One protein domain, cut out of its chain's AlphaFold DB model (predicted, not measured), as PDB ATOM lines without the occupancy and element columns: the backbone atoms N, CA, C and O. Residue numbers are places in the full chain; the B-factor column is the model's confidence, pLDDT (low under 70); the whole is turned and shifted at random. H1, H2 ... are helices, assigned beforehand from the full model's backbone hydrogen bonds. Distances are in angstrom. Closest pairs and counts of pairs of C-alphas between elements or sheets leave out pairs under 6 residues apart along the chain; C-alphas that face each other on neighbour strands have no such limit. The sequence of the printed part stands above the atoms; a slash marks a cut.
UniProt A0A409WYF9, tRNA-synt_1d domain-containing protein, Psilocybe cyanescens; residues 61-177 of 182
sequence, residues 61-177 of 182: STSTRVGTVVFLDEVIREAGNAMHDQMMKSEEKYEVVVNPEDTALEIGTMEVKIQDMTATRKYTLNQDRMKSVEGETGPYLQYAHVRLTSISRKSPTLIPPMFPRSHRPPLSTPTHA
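This is residues 61 to 177 of the 182 residues of the protein "tRNA-synt_1d domain-containing protein" of Psilocybe cyanescens (UniProt A0A409WYF9). Two long helices, H1 and H3, cross steeply to form a small core, and a third long helix, H5, starts beside H3 and reaches away from it like an arm. A long loop, residues 155 to 173, leads from the arm's far end back to the short H6 near H3, while residues 63 to 68 stick out at the opposite end of the long axis. The 117 printed residues hold six named helices, H1 to H6, and no named strand: the class is all helix. The whole is loose, with a radius of gyration of the C-alphas of 17.1 A, and elongated, spanning 60 by 33 by 26 A.

H1, residues 72 to 87, begins with C-alpha 72 at (390.301, 328.358, 363.657) and is 22.4 A long. H2 is residues 91 to 94. H3, residues 100 to 118, is 26.5 A long. H4 is residues 127 to 130. H5, residues 138 to 154, is 24.6 A long. H6, residues 174 to 177, ends with C-alpha 177 at (370.531, 322.310, 382.286).

H3 is the hub. It touches H1, closest at the C-alphas of Gly 80 and Leu 105, 4.1 A apart, at a steep tilt of 61 degrees, opposite ways. With residues 107 to 115 alone it touches residues 138 to 142 of H5, closest at the C-alphas of Glu 111 and Gly 138, 4.1 A apart. H4 touches H3; their closest C-alphas, of Val 112 and Met 130, are 6.1 A apart. H1 and H5 are only just apart, at 8.1 A. H2 and H6 touch no helix. In H1, H3 and H5 every O i to N i+4 pair is within hydrogen-bond range; H2, H4 and H6 are too short for such a pair.

The C-alphas of Arg 65 and Thr 157, the two farthest apart, are 60.9 A apart. The printed part has no cut. The link from H5 to H6 is long. The model's pLDDT is under 70 at residues 61 to 68, 133 and 159 to 177.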
ATOM      1  N   SER A  61     399.408 334.747 363.299       68.62
ATOM      2  CA  SER A  61     399.643 333.318 363.120       68.62
ATOM      3  C   SER A  61     401.033 333.111 362.514       68.62
ATOM      4  O   SER A  61     401.545 333.954 361.771       68.62
ATOM      5  N   THR A  62     401.669 331.993 362.838       64.25
ATOM      6  CA  THR A  62     402.942 331.578 362.243       64.25
ATOM      7  C   THR A  62     402.849 331.505 360.706       64.25
ATOM      8  O   THR A  62     401.778 331.409 360.109       64.25
ATOM      9  N   SER A  63     403.993 331.696 360.039       57.22
ATOM     10  CA  SER A  63     404.086 332.020 358.607       57.22
ATOM     11  C   SER A  63     403.536 330.927 357.679       57.22
ATOM     12  O   SER A  63     403.964 329.775 357.733       57.22
ATOM     13  N   THR A  64     402.704 331.326 356.709       59.16
ATOM     14  CA  THR A  64     402.233 330.492 355.584       59.16
ATOM     15  C   THR A  64     403.366 329.967 354.700       59.16
ATOM     16  O   THR A  64     403.204 328.938 354.055       59.16
ATOM     17  N   ARG A  65     404.530 330.633 354.676       58.47
ATOM     18  CA  ARG A  65     405.703 330.203 353.885       58.47
ATOM     19  C   ARG A  65     406.569 329.157 354.595       58.47
ATOM     20  O   ARG A  65     407.431 328.567 353.958       58.47
ATOM     21  N   VAL A  66     406.347 328.956 355.897       61.53
ATOM     22  CA  VAL A  66     407.078 327.997 356.749       61.53
ATOM     23  C   VAL A  66     406.188 326.803 357.140       61.53
ATOM     24  O   VAL A  66     406.681 325.822 357.681       61.53
ATOM     25  N   GLY A  67     404.897 326.830 356.781       55.50
ATOM     26  CA  GLY A  67     404.019 325.657 356.827       55.50
ATOM     27  C   GLY A  67     403.179 325.497 358.094       55.50
ATOM     28  O   GLY A  67     402.621 324.428 358.299       55.50
ATOM     29  N   THR A  68     403.033 326.528 358.927       66.69
ATOM     30  CA  THR A  68     402.188 326.445 360.132       66.69
ATOM     31  C   THR A  68     400.975 327.357 359.988       66.69
ATOM     32  O   THR A  68     400.881 328.404 360.620       66.69
ATOM     33  N   VAL A  69     400.054 326.986 359.096       75.69
ATOM     34  CA  VAL A  69     398.710 327.579 359.088       75.69
ATOM     35  C   VAL A  69     397.909 326.877 360.167       75.69
ATOM     36  O   VAL A  69     397.736 325.667 360.106       75.69
ATOM     37  N   VAL A  70     397.435 327.643 361.142       80.81
ATOM     38  CA  VAL A  70     396.552 327.141 362.191       80.81
ATOM     39  C   VAL A  70     395.124 327.503 361.805       80.81
ATOM     40  O   VAL A  70     394.807 328.685 361.641       80.81
ATOM     41  N   PHE A  71     394.269 326.499 361.628       87.00
ATOM     42  CA  PHE A  71     392.861 326.723 361.319       87.00
ATOM     43  C   PHE A  71     392.078 327.041 362.594       87.00
ATOM     44  O   PHE A  71     392.294 326.431 363.637       87.00
ATOM     45  N   LEU A  72     391.133 327.981 362.509       89.00
ATOM     46  CA  LEU A  72     390.301 328.358 363.657       89.00
ATOM     47  C   LEU A  72     389.485 327.172 364.195       89.00
ATOM     48  O   LEU A  72     389.340 327.031 365.402       89.00
ATOM     49  N   ASP A  73     388.995 326.312 363.303       91.00
ATOM     50  CA  ASP A  73     388.257 325.100 363.668       91.00
ATOM     51  C   ASP A  73     389.100 324.154 364.540       91.00
ATOM     52  O   ASP A  73     388.654 323.670 365.578       91.00
ATOM     53  N   GLU A  74     390.377 323.976 364.188       89.62
ATOM     54  CA  GLU A  74     391.315 323.178 364.975       89.62
ATOM     55  C   GLU A  74     391.561 323.796 366.355       89.62
ATOM     56  O   GLU A  74     391.526 323.085 367.357       89.62
ATOM     57  N   VAL A  75     391.728 325.119 366.424       89.38
ATOM     58  CA  VAL A  75     391.907 325.845 367.692       89.38
ATOM     59  C   VAL A  75     390.702 325.666 368.613       89.38
ATOM     60  O   VAL A  75     390.874 325.367 369.793       89.38
ATOM     61  N   ILE A  76     389.488 325.829 368.083       91.94
ATOM     62  CA  ILE A  76     388.249 325.686 368.858       91.94
ATOM     63  C   ILE A  76     388.087 324.244 369.342       91.94
ATOM     64  O   ILE A  76     387.786 324.025 370.516       91.94
ATOM     65  N   ARG A  77     388.337 323.260 368.471       92.50
ATOM     66  CA  ARG A  77     388.267 321.838 368.823       92.50
ATOM     67  C   ARG A  77     389.278 321.473 369.909       92.50
ATOM     68  O   ARG A  77     388.936 320.772 370.854       92.50
ATOM     69  N   GLU A  78     390.516 321.945 369.800       91.75
ATOM     70  CA  GLU A  78     391.544 321.687 370.810       91.75
ATOM     71  C   GLU A  78     391.232 322.347 372.155       91.75
ATOM     72  O   GLU A  78     391.439 321.724 373.198       91.75
ATOM     73  N   ALA A  79     390.717 323.580 372.142       91.44
ATOM     74  CA  ALA A  79     390.246 324.243 373.352       91.44
ATOM     75  C   ALA A  79     389.083 323.459 373.980       91.44
ATOM     76  O   ALA A  79     389.111 323.184 375.177       91.44
ATOM     77  N   GLY A  80     388.106 323.026 373.177       92.75
ATOM     78  CA  GLY A  80     386.985 322.198 373.628       92.75
ATOM     79  C   GLY A  80     387.437 320.882 374.265       92.75
ATOM     80  O   GLY A  80     387.008 320.559 375.369       92.75
ATOM     81  N   ASN A  81     388.376 320.173 373.635       93.44
ATOM     82  CA  ASN A  81     388.947 318.941 374.186       93.44
ATOM     83  C   ASN A  81     389.630 319.183 375.542       93.44
ATOM     84  O   ASN A  81     389.370 318.452 376.493       93.44
ATOM     85  N   ALA A  82     390.432 320.247 375.667       90.75
ATOM     86  CA  ALA A  82     391.069 320.600 376.938       90.75
ATOM     87  C   ALA A  82     390.039 320.911 378.046       90.75
ATOM     88  O   ALA A  82     390.238 320.550 379.209       90.75
ATOM     89  N   MET A  83     388.912 321.544 377.695       90.31
ATOM     90  CA  MET A  83     387.815 321.798 378.637       90.31
ATOM     91  C   MET A  83     387.077 320.520 379.030       90.31
ATOM     92  O   MET A  83     386.698 320.372 380.193       90.31
ATOM     93  N   HIS A  84     386.900 319.589 378.094       91.56
ATOM     94  CA  HIS A  84     386.291 318.293 378.370       91.56
ATOM     95  C   HIS A  84     387.162 317.475 379.335       91.56
ATOM     96  O   HIS A  84     386.665 317.005 380.361       91.56
ATOM     97  N   ASP A  85     388.474 317.416 379.086       91.56
ATOM     98  CA  ASP A  85     389.446 316.758 379.967       91.56
ATOM     99  C   ASP A  85     389.424 317.353 381.384       91.56
ATOM    100  O   ASP A  85     389.521 316.635 382.383       91.56
ATOM    101  N   GLN A  86     389.260 318.676 381.500       87.38
ATOM    102  CA  GLN A  86     389.102 319.331 382.796       87.38
ATOM    103  C   GLN A  86     387.775 318.962 383.472       87.38
ATOM    104  O   GLN A  86     387.746 318.756 384.688       87.38
ATOM    105  N   MET A  87     386.683 318.885 382.711       87.31
ATOM    106  CA  MET A  87     385.348 318.560 383.219       87.31
ATOM    107  C   MET A  87     385.297 317.148 383.815       87.31
ATOM    108  O   MET A  87     384.713 316.955 384.883       87.31
ATOM    109  N   MET A  88     385.982 316.190 383.185       89.00
ATOM    110  CA  MET A  88     386.056 314.793 383.635       89.00
ATOM    111  C   MET A  88     386.765 314.607 384.987       89.00
ATOM    112  O   MET A  88     386.588 313.579 385.634       89.00
ATOM    113  N   LYS A  89     387.526 315.598 385.473       88.69
ATOM    114  CA  LYS A  89     388.190 315.524 386.791       88.69
ATOM    115  C   LYS A  89     387.215 315.555 387.973       88.69
ATOM    116  O   LYS A  89     387.630 315.303 389.101       88.69
ATOM    117  N   SER A  90     385.948 315.907 387.747       85.69
ATOM    118  CA  SER A  90     384.924 316.019 388.789       85.69
ATOM    119  C   SER A  90     383.708 315.162 388.444       85.69
ATOM    120  O   SER A  90     382.725 315.679 387.919       85.69
ATOM    121  N   GLU A  91     383.751 313.882 388.808       85.00
ATOM    122  CA  GLU A  91     382.726 312.875 388.486       85.00
ATOM    123  C   GLU A  91     381.301 313.309 388.879       85.00
ATOM    124  O   GLU A  91     380.426 313.378 388.021       85.00
ATOM    125  N   GLU A  92     381.100 313.769 390.121       82.25
ATOM    126  CA  GLU A  92     379.794 314.246 390.621       82.25
ATOM    127  C   GLU A  92     379.191 315.363 389.753       82.25
ATOM    128  O   GLU A  92     377.980 315.452 389.571       82.25
ATOM    129  N   LYS A  93     380.035 316.245 389.208       78.44
ATOM    130  CA  LYS A  93     379.572 317.356 388.365       78.44
ATOM    131  C   LYS A  93     379.376 316.912 386.927       78.44
ATOM    132  O   LYS A  93     378.502 317.458 386.267       78.44
ATOM    133  N   TYR A  94     380.181 315.962 386.461       84.69
ATOM    134  CA  TYR A  94     380.129 315.436 385.104       84.69
ATOM    135  C   TYR A  94     378.815 314.688 384.848       84.69
ATOM    136  O   TYR A  94     378.172 314.934 383.833       84.69
ATOM    137  N   GLU A  95     378.355 313.866 385.798       83.56
ATOM    138  CA  GLU A  95     377.101 313.100 385.668       83.56
ATOM    139  C   GLU A  95     375.850 313.978 385.504       83.56
ATOM    140  O   GLU A  95     374.856 313.562 384.911       83.56
ATOM    141  N   VAL A  96     375.888 315.210 386.019       81.62
ATOM    142  CA  VAL A  96     374.766 316.161 385.952       81.62
ATOM    143  C   VAL A  96     374.730 316.898 384.604       81.62
ATOM    144  O   VAL A  96     373.726 317.530 384.259       81.62
ATOM    145  N   VAL A  97     375.809 316.841 383.819       79.81
ATOM    146  CA  VAL A  97     375.891 317.523 382.524       79.81
ATOM    147  C   VAL A  97     375.176 316.693 381.460       79.81
ATOM    148  O   VAL A  97     375.608 315.607 381.101       79.81
ATOM    149  N   VAL A  98     374.091 317.245 380.905       84.94
ATOM    150  CA  VAL A  98     373.272 316.575 379.876       84.94
ATOM    151  C   VAL A  98     374.067 316.266 378.605       84.94
ATOM    152  O   VAL A  98     373.913 315.188 378.040       84.94
ATOM    153  N   ASN A  99     374.900 317.207 378.145       89.88
ATOM    154  CA  ASN A  99     375.785 316.998 377.000       89.88
ATOM    155  C   ASN A  99     377.197 317.541 377.291       89.88
ATOM    156  O   ASN A  99     377.445 318.736 377.080       89.88
ATOM    157  N   PRO A 100     378.106 316.702 377.822       88.94
ATOM    158  CA  PRO A 100     379.453 317.124 378.199       88.94
ATOM    159  C   PRO A 100     380.297 317.628 377.029       88.94
ATOM    160  O   PRO A 100     381.026 318.605 377.197       88.94
ATOM    161  N   GLU A 101     380.172 317.016 375.848       90.12
ATOM    162  CA  GLU A 101     380.956 317.398 374.667       90.12
ATOM    163  C   GLU A 101     380.559 318.784 374.149       90.12
ATOM    164  O   GLU A 101     381.413 319.665 374.032       90.12
ATOM    165  N   ASP A 102     379.260 319.020 373.935       90.69
ATOM    166  CA  ASP A 102     378.763 320.332 373.492       90.69
ATOM    167  C   ASP A 102     379.084 321.421 374.523       90.69
ATOM    168  O   ASP A 102     379.516 322.519 374.174       90.69
ATOM    169  N   THR A 103     378.923 321.107 375.811       89.81
ATOM    170  CA  THR A 103     379.240 322.043 376.897       89.81
ATOM    171  C   THR A 103     380.722 322.409 376.889       89.81
ATOM    172  O   THR A 103     381.077 323.581 377.034       89.81
ATOM    173  N   ALA A 104     381.607 321.428 376.718       92.00
ATOM    174  CA  ALA A 104     383.042 321.667 376.653       92.00
ATOM    175  C   ALA A 104     383.422 322.507 375.425       92.00
ATOM    176  O   ALA A 104     384.237 323.425 375.543       92.00
ATOM    177  N   LEU A 105     382.789 322.257 374.275       91.88
ATOM    178  CA  LEU A 105     382.977 323.043 373.056       91.88
ATOM    179  C   LEU A 105     382.510 324.497 373.226       91.88
ATOM    180  O   LEU A 105     383.207 325.423 372.799       91.88
ATOM    181  N   GLU A 106     381.369 324.723 373.883       91.00
ATOM    182  CA  GLU A 106     380.883 326.067 374.219       91.00
ATOM    183  C   GLU A 106     381.868 326.808 375.137       91.00
ATOM    184  O   GLU A 106     382.198 327.972 374.887       91.00
ATOM    185  N   ILE A 107     382.394 326.131 376.167       90.19
ATOM    186  CA  ILE A 107     383.395 326.705 377.080       90.19
ATOM    187  C   ILE A 107     384.702 327.012 376.330       90.19
ATOM    188  O   ILE A 107     385.248 328.105 376.489       90.19
ATOM    189  N   GLY A 108     385.177 326.103 375.473       91.06
ATOM    190  CA  GLY A 108     386.375 326.310 374.653       91.06
ATOM    191  C   GLY A 108     386.220 327.463 373.656       91.06
ATOM    192  O   GLY A 108     387.118 328.289 373.503       91.06
ATOM    193  N   THR A 109     385.046 327.602 373.038       92.00
ATOM    194  CA  THR A 109     384.731 328.732 372.146       92.00
ATOM    195  C   THR A 109     384.729 330.059 372.906       92.00
ATOM    196  O   THR A 109     385.229 331.074 372.410       92.00
ATOM    197  N   MET A 110     384.189 330.063 374.129       90.81
ATOM    198  CA  MET A 110     384.214 331.237 374.998       90.81
ATOM    199  C   MET A 110     385.648 331.631 375.364       90.81
ATOM    200  O   MET A 110     385.953 332.823 375.377       90.81
ATOM    201  N   GLU A 111     386.530 330.661 375.608       90.00
ATOM    202  CA  GLU A 111     387.945 330.928 375.879       90.00
ATOM    203  C   GLU A 111     388.629 331.638 374.711       90.00
ATOM    204  O   GLU A 111     389.208 332.711 374.891       90.00
ATOM    205  N   VAL A 112     388.471 331.115 373.491       89.62
ATOM    206  CA  VAL A 112     389.035 331.729 372.275       89.62
ATOM    207  C   VAL A 112     388.558 333.176 372.120       89.62
ATOM    208  O   VAL A 112     389.353 334.069 371.817       89.62
ATOM    209  N   LYS A 113     387.270 333.429 372.384       90.38
ATOM    210  CA  LYS A 113     386.684 334.771 372.310       90.38
ATOM    211  C   LYS A 113     387.238 335.710 373.381       90.38
ATOM    212  O   LYS A 113     387.582 336.847 373.072       90.38
ATOM    213  N   ILE A 114     387.310 335.270 374.636       89.25
ATOM    214  CA  ILE A 114     387.809 336.101 375.741       89.25
ATOM    215  C   ILE A 114     389.287 336.417 375.566       89.25
ATOM    216  O   ILE A 114     389.697 337.548 375.834       89.25
ATOM    217  N   GLN A 115     390.075 335.475 375.054       85.69
ATOM    218  CA  GLN A 115     391.474 335.730 374.756       85.69
ATOM    219  C   GLN A 115     391.647 336.788 373.658       85.69
ATOM    220  O   GLN A 115     392.484 337.676 373.821       85.69
ATOM    221  N   ASP A 116     390.851 336.734 372.585       87.06
ATOM    222  CA  ASP A 116     390.859 337.753 371.524       87.06
ATOM    223  C   ASP A 116     390.405 339.126 372.054       87.06
ATOM    224  O   ASP A 116     391.055 340.140 371.809       87.06
ATOM    225  N   MET A 117     389.352 339.159 372.880       87.25
ATOM    226  CA  MET A 117     388.823 340.398 373.467       87.25
ATOM    227  C   MET A 117     389.743 341.028 374.525       87.25
ATOM    228  O   MET A 117     389.724 342.246 374.704       87.25
ATOM    229  N   THR A 118     390.520 340.215 375.242       84.50
ATOM    230  CA  THR A 118     391.477 340.678 376.263       84.50
ATOM    231  C   THR A 118     392.793 341.135 375.636       84.50
ATOM    232  O   THR A 118     393.521 341.948 376.213       84.50
ATOM    233  N   ALA A 119     393.138 340.606 374.463       78.69
ATOM    234  CA  ALA A 119     394.375 340.954 373.796       78.69
ATOM    235  C   ALA A 119     394.379 342.418 373.328       78.69
ATOM    236  O   ALA A 119     393.370 343.003 372.935       78.69
ATOM    237  N   THR A 120     395.563 343.034 373.341       75.75
ATOM    238  CA  THR A 120     395.751 344.316 372.659       75.75
ATOM    239  C   THR A 120     395.581 344.117 371.156       75.75
ATOM    240  O   THR A 120     395.724 343.009 370.643       75.75
ATOM    241  N   ARG A 121     395.313 345.209 370.424       73.88
ATOM    242  CA  ARG A 121     394.936 345.178 368.998       73.88
ATOM    243  C   ARG A 121     395.794 344.242 368.133       73.88
ATOM    244  O   ARG A 121     395.272 343.711 367.171       73.88
ATOM    245  N   LYS A 122     397.080 344.035 368.441       81.19
ATOM    246  CA  LYS A 122     397.970 343.103 367.737       81.19
ATOM    247  C   LYS A 122     398.591 342.125 368.734       81.19
ATOM    248  O   LYS A 122     399.323 342.562 369.620       81.19
ATOM    249  N   TYR A 123     398.368 340.827 368.543       82.50
ATOM    250  CA  TYR A 123     398.928 339.788 369.407       82.50
ATOM    251  C   TYR A 123     399.326 338.531 368.623       82.50
ATOM    252  O   TYR A 123     398.845 338.287 367.516       82.50
ATOM    253  N   THR A 124     400.231 337.740 369.202       81.62
ATOM    254  CA  THR A 124     400.631 336.428 368.679       81.62
ATOM    255  C   THR A 124     399.709 335.358 369.235       81.62
ATOM    256  O   THR A 124     399.480 335.310 370.447       81.62
ATOM    257  N   LEU A 125     399.202 334.486 368.363       79.75
ATOM    258  CA  LEU A 125     398.366 333.367 368.781       79.75
ATOM    259  C   LEU A 125     399.163 332.433 369.704       79.75
ATOM    260  O   LEU A 125     400.213 331.924 369.321       79.75
ATOM    261  N   ASN A 126     398.657 332.213 370.917       81.00
ATOM    262  CA  ASN A 126     399.221 331.273 371.882       81.00
ATOM    263  C   ASN A 126     398.136 330.252 372.244       81.00
ATOM    264  O   ASN A 126     397.202 330.583 372.976       81.00
ATOM    265  N   GLN A 127     398.258 329.045 371.684       80.19
ATOM    266  CA  GLN A 127     397.311 327.946 371.885       80.19
ATOM    267  C   GLN A 127     397.383 327.364 373.300       80.19
ATOM    268  O   GLN A 127     396.362 326.939 373.825       80.19
ATOM    269  N   ASP A 128     398.553 327.379 373.945       81.88
ATOM    270  CA  ASP A 128     398.699 326.885 375.320       81.88
ATOM    271  C   ASP A 128     397.881 327.739 376.289       81.88
ATOM    272  O   ASP A 128     397.225 327.226 377.193       81.88
ATOM    273  N   ARG A 129     397.844 329.054 376.044       78.50
ATOM    274  CA  ARG A 129     397.001 329.976 376.805       78.50
ATOM    275  C   ARG A 129     395.508 329.693 376.605       78.50
ATOM    276  O   ARG A 129     394.792 329.705 377.595       78.50
ATOM    277  N   MET A 130     395.081 329.342 375.388       78.19
ATOM    278  CA  MET A 130     393.684 328.974 375.072       78.19
ATOM    279  C   MET A 130     393.237 327.663 375.732       78.19
ATOM    280  O   MET A 130     392.050 327.357 375.779       78.19
ATOM    281  N   LYS A 131     394.185 326.851 376.204       82.50
ATOM    282  CA  LYS A 131     393.918 325.591 376.909       82.50
ATOM    283  C   LYS A 131     393.978 325.769 378.428       82.50
ATOM    284  O   LYS A 131     393.627 324.848 379.164       82.50
ATOM    285  N   SER A 132     394.419 326.934 378.909       79.44
ATOM    286  CA  SER A 132     394.525 327.213 380.338       79.44
ATOM    287  C   SER A 132     393.152 327.491 380.940       79.44
ATOM    288  O   SER A 132     392.409 328.358 380.495       79.44
ATOM    289  N   VAL A 133     392.842 326.783 382.020       68.50
ATOM    290  CA  VAL A 133     391.627 326.993 382.821       68.50
ATOM    291  C   VAL A 133     391.840 327.996 383.955       68.50
ATOM    292  O   VAL A 133     390.881 328.423 384.592       68.50
ATOM    293  N   GLU A 134     393.090 328.383 384.205       71.12
ATOM    294  CA  GLU A 134     393.477 329.294 385.278       71.12
ATOM    295  C   GLU A 134     393.727 330.709 384.740       71.12
ATOM    296  O   GLU A 134     394.353 330.886 383.693       71.12
ATOM    297  N   GLY A 135     393.264 331.715 385.490       76.00
ATOM    298  CA  GLY A 135     393.425 333.138 385.177       76.00
ATOM    299  C   GLY A 135     392.124 333.835 384.766       76.00
ATOM    300  O   GLY A 135     391.026 333.356 385.043       76.00
ATOM    301  N   GLU A 136     392.256 334.992 384.114       76.81
ATOM    302  CA  GLU A 136     391.141 335.747 383.521       76.81
ATOM    303  C   GLU A 136     390.718 335.111 382.189       76.81
ATOM    304  O   GLU A 136     391.004 335.620 381.106       76.81
ATOM    305  N   THR A 137     390.091 333.943 382.293       84.38
ATOM    306  CA  THR A 137     389.770 333.060 381.168       84.38
ATOM    307  C   THR A 137     388.249 332.903 381.012       84.38
ATOM    308  O   THR A 137     387.462 333.125 381.940       84.38
ATOM    309  N   GLY A 138     387.794 332.523 379.823       84.31
ATOM    310  CA  GLY A 138     386.412 332.146 379.526       84.31
ATOM    311  C   GLY A 138     385.837 331.090 380.483       84.31
ATOM    312  O   GLY A 138     384.729 331.307 380.988       84.31
ATOM    313  N   PRO A 139     386.560 330.000 380.818       85.94
ATOM    314  CA  PRO A 139     386.140 329.017 381.812       85.94
ATOM    315  C   PRO A 139     385.896 329.628 383.191       85.94
ATOM    316  O   PRO A 139     384.909 329.282 383.841       85.94
ATOM    317  N   TYR A 140     386.736 330.573 383.628       86.12
ATOM    318  CA  TYR A 140     386.537 331.269 384.899       86.12
ATOM    319  C   TYR A 140     385.223 332.065 384.913       86.12
ATOM    320  O   TYR A 140     384.435 331.951 385.858       86.12
ATOM    321  N   LEU A 141     384.943 332.821 383.847       87.56
ATOM    322  CA  LEU A 141     383.698 333.589 383.722       87.56
ATOM    323  C   LEU A 141     382.461 332.679 383.699       87.56
ATOM    324  O   LEU A 141     381.466 332.971 384.368       87.56
ATOM    325  N   GLN A 142     382.535 331.554 382.985       87.19
ATOM    326  CA  GLN A 142     381.455 330.564 382.950       87.19
ATOM    327  C   GLN A 142     381.247 329.907 384.317       87.19
ATOM    328  O   GLN A 142     380.114 329.798 384.788       87.19
ATOM    329  N   TYR A 143     382.328 329.550 385.013       85.00
ATOM    330  CA  TYR A 143     382.252 329.000 386.363       85.00
ATOM    331  C   TYR A 143     381.604 329.982 387.350       85.00
ATOM    332  O   TYR A 143     380.733 329.588 388.132       85.00
ATOM    333  N   ALA A 144     381.969 331.267 387.292       86.62
ATOM    334  CA  ALA A 144     381.355 332.305 388.116       86.62
ATOM    335  C   ALA A 144     379.845 332.430 387.840       86.62
ATOM    336  O   ALA A 144     379.046 332.433 388.781       86.62
ATOM    337  N   HIS A 145     379.444 332.453 386.567       86.31
ATOM    338  CA  HIS A 145     378.037 332.506 386.160       86.31
ATOM    339  C   HIS A 145     377.234 331.294 386.665       86.31
ATOM    340  O   HIS A 145     376.168 331.442 387.274       86.31
ATOM    341  N   VAL A 146     377.769 330.089 386.469       83.81
ATOM    342  CA  VAL A 146     377.184 328.819 386.922       83.81
ATOM    343  C   VAL A 146     377.029 328.821 388.445       83.81
ATOM    344  O   VAL A 146     375.944 328.549 388.965       83.81
ATOM    345  N   ARG A 147     378.067 329.229 389.180       85.62
ATOM    346  CA  ARG A 147     378.043 329.295 390.648       85.62
ATOM    347  C   ARG A 147     377.011 330.292 391.176       85.62
ATOM    348  O   ARG A 147     376.263 329.947 392.090       85.62
ATOM    349  N   LEU A 148     376.929 331.489 390.596       84.25
ATOM    350  CA  LEU A 148     375.913 332.483 390.964       84.25
ATOM    351  C   LEU A 148     374.501 331.958 390.695       84.25
ATOM    352  O   LEU A 148     373.635 332.049 391.564       84.25
ATOM    353  N   THR A 149     374.288 331.326 389.541       83.06
ATOM    354  CA  THR A 149     372.990 330.733 389.194       83.06
ATOM    355  C   THR A 149     372.617 329.598 390.152       83.06
ATOM    356  O   THR A 149     371.460 329.497 390.554       83.06
ATOM    357  N   SER A 150     373.577 328.763 390.570       82.56
ATOM    358  CA  SER A 150     373.361 327.738 391.605       82.56
ATOM    359  C   SER A 150     372.896 328.361 392.926       82.56
ATOM    360  O   SER A 150     371.863 327.958 393.459       82.56
ATOM    361  N   ILE A 151     373.586 329.401 393.413       84.38
ATOM    362  CA  ILE A 151     373.209 330.112 394.647       84.38
ATOM    363  C   ILE A 151     371.797 330.696 394.528       84.38
ATOM    364  O   ILE A 151     370.983 330.507 395.432       84.38
ATOM    365  N   SER A 152     371.463 331.345 393.408       82.56
ATOM    366  CA  SER A 152     370.115 331.882 393.180       82.56
ATOM    367  C   SER A 152     369.031 330.801 393.160       82.56
ATOM    368  O   SER A 152     367.930 331.054 393.644       82.56
ATOM    369  N   ARG A 153     369.317 329.600 392.632       79.50
ATOM    370  CA  ARG A 153     368.364 328.473 392.654       79.50
ATOM    371  C   ARG A 153     368.119 327.961 394.078       79.50
ATOM    372  O   ARG A 153     366.970 327.705 394.424       79.50
ATOM    373  N   LYS A 154     369.167 327.858 394.903       82.44
ATOM    374  CA  LYS A 154     369.065 327.394 396.303       82.44
ATOM    375  C   LYS A 154     368.475 328.423 397.253       82.44
ATOM    376  O   LYS A 154     367.913 328.078 398.286       82.44
ATOM    377  N   SER A 155     368.679 329.700 396.959       84.81
ATOM    378  CA  SER A 155     368.306 330.810 397.832       84.81
ATOM    379  C   SER A 155     367.498 331.859 397.064       84.81
ATOM    380  O   SER A 155     367.944 332.999 396.916       84.81
ATOM    381  N   PRO A 156     366.286 331.503 396.591       72.62
ATOM    382  CA  PRO A 156     365.465 332.376 395.750       72.62
ATOM    383  C   PRO A 156     365.014 333.659 396.462       72.62
ATOM    384  O   PRO A 156     364.673 334.639 395.809       72.62
ATOM    385  N   THR A 157     365.029 333.675 397.797       76.44
ATOM    386  CA  THR A 157     364.634 334.828 398.618       76.44
ATOM    387  C   THR A 157     365.732 335.891 398.735       76.44
ATOM    388  O   THR A 157     365.433 337.052 398.988       76.44
ATOM    389  N   LEU A 158     367.006 335.509 398.573       70.81
ATOM    390  CA  LEU A 158     368.160 336.384 398.824       70.81
ATOM    391  C   LEU A 158     368.554 337.235 397.614       70.81
ATOM    392  O   LEU A 158     369.181 338.277 397.778       70.81
ATOM    393  N   ILE A 159     368.209 336.793 396.403       65.38
ATOM    394  CA  ILE A 159     368.608 337.458 395.163       65.38
ATOM    395  C   ILE A 159     367.330 337.837 394.412       65.38
ATOM    396  O   ILE A 159     366.682 336.949 393.849       65.38
ATOM    397  N   PRO A 160     366.936 339.126 394.387       65.75
ATOM    398  CA  PRO A 160     365.830 339.547 393.542       65.75
ATOM    399  C   PRO A 160     366.163 339.203 392.083       65.75
ATOM    400  O   PRO A 160     367.336 339.230 391.697       65.75
ATOM    401  N   PRO A 161     365.168 338.850 391.252       62.81
ATOM    402  CA  PRO A 161     365.427 338.480 389.867       62.81
ATOM    403  C   PRO A 161     366.190 339.610 389.166       62.81
ATOM    404  O   PRO A 161     365.671 340.714 389.032       62.81
ATOM    405  N   MET A 162     367.417 339.321 388.713       58.62
ATOM    406  CA  MET A 162     368.332 340.321 388.134       58.62
ATOM    407  C   MET A 162     367.806 340.963 386.835       58.62
ATOM    408  O   MET A 162     368.356 341.961 386.390       58.62
ATOM    409  N   PHE A 163     366.716 340.438 386.258       56.50
ATOM    410  CA  PHE A 163     365.983 341.040 385.144       56.50
ATOM    411  C   PHE A 163     364.477 340.736 385.232       56.50
ATOM    412  O   PHE A 163     364.098 339.642 385.673       56.50
ATOM    413  N   PRO A 164     363.598 341.641 384.753       55.97
ATOM    414  CA  PRO A 164     362.194 341.314 384.535       55.97
ATOM    415  C   PRO A 164     362.078 340.142 383.549       55.97
ATOM    416  O   PRO A 164     362.745 340.110 382.514       55.97
ATOM    417  N   ARG A 165     361.213 339.164 383.863       54.84
ATOM    418  CA  ARG A 165     361.050 337.907 383.099       54.84
ATOM    419  C   ARG A 165     360.757 338.108 381.603       54.84
ATOM    420  O   ARG A 165     360.973 337.181 380.835       54.84
ATOM    421  N   SER A 166     360.299 339.292 381.199       55.44
ATOM    422  CA  SER A 166     359.939 339.642 379.821       55.44
ATOM    423  C   SER A 166     361.105 339.655 378.828       55.44
ATOM    424  O   SER A 166     360.856 339.518 377.637       55.44
ATOM    425  N   HIS A 167     362.353 339.799 379.286       54.81
ATOM    426  CA  HIS A 167     363.528 339.910 378.406       54.81
ATOM    427  C   HIS A 167     364.390 338.641 378.378       54.81
ATOM    428  O   HIS A 167     365.486 338.653 377.822       54.81
ATOM    429  N   ARG A 168     363.937 337.544 379.000       51.66
ATOM    430  CA  ARG A 168     364.699 336.294 378.993       51.66
ATOM    431  C   ARG A 168     364.480 335.606 377.635       51.66
ATOM    432  O   ARG A 168     363.333 335.256 377.350       51.66
ATOM    433  N   PRO A 169     365.516 335.401 376.798       47.44
ATOM    434  CA  PRO A 169     365.367 334.543 375.629       47.44
ATOM    435  C   PRO A 169     364.910 333.146 376.090       47.44
ATOM    436  O   PRO A 169     365.244 332.739 377.212       47.44
ATOM    437  N   PRO A 170     364.108 332.425 375.287       44.12
ATOM    438  CA  PRO A 170     363.658 331.087 375.645       44.12
ATOM    439  C   PRO A 170     364.867 330.208 375.990       44.12
ATOM    440  O   PRO A 170     365.885 330.237 375.303       44.12
ATOM    441  N   LEU A 171     364.749 329.447 377.081       47.50
ATOM    442  CA  LEU A 171     365.756 328.518 377.614       47.50
ATOM    443  C   LEU A 171     365.914 327.276 376.710       47.50
ATOM    444  O   LEU A 171     365.861 326.148 377.185       47.50
ATOM    445  N   SER A 172     366.039 327.468 375.397       40.25
ATOM    446  CA  SER A 172     366.158 326.388 374.416       40.25
ATOM    447  C   SER A 172     367.600 325.936 374.186       40.25
ATOM    448  O   SER A 172     367.809 325.035 373.381       40.25
ATOM    449  N   THR A 173     368.595 326.535 374.854       38.66
ATOM    450  CA  THR A 173     369.981 326.055 374.779       38.66
ATOM    451  C   THR A 173     370.306 325.122 375.955       38.66
ATOM    452  O   THR A 173     369.992 325.456 377.106       38.66
ATOM    453  N   PRO A 174     370.946 323.961 375.699       42.03
ATOM    454  CA  PRO A 174     371.279 322.957 376.718       42.03
ATOM    455  C   PRO A 174     372.127 323.491 377.882       42.03
ATOM    456  O   PRO A 174     372.136 322.906 378.965       42.03
ATOM    457  N   THR A 175     372.791 324.635 377.704       43.69
ATOM    458  CA  THR A 175     373.725 325.231 378.666       43.69
ATOM    459  C   THR A 175     373.092 325.567 380.026       43.69
ATOM    460  O   THR A 175     373.782 325.643 381.041       43.69
ATOM    461  N   HIS A 176     371.766 325.738 380.101       41.94
ATOM    462  CA  HIS A 176     371.079 326.024 381.370       41.94
ATOM    463  C   HIS A 176     370.732 324.776 382.199       41.94
ATOM    464  O   HIS A 176     370.380 324.921 383.378       41.94
ATOM    465  N   ALA A 177     370.851 323.574 381.621       36.00
ATOM    466  CA  ALA A 177     370.531 322.310 382.286       36.00
ATOM    467  C   ALA A 177     371.638 321.815 383.236       36.00
ATOM    468  O   ALA A 177     371.381 320.949 384.064       36.00
TER     469      ALA A 177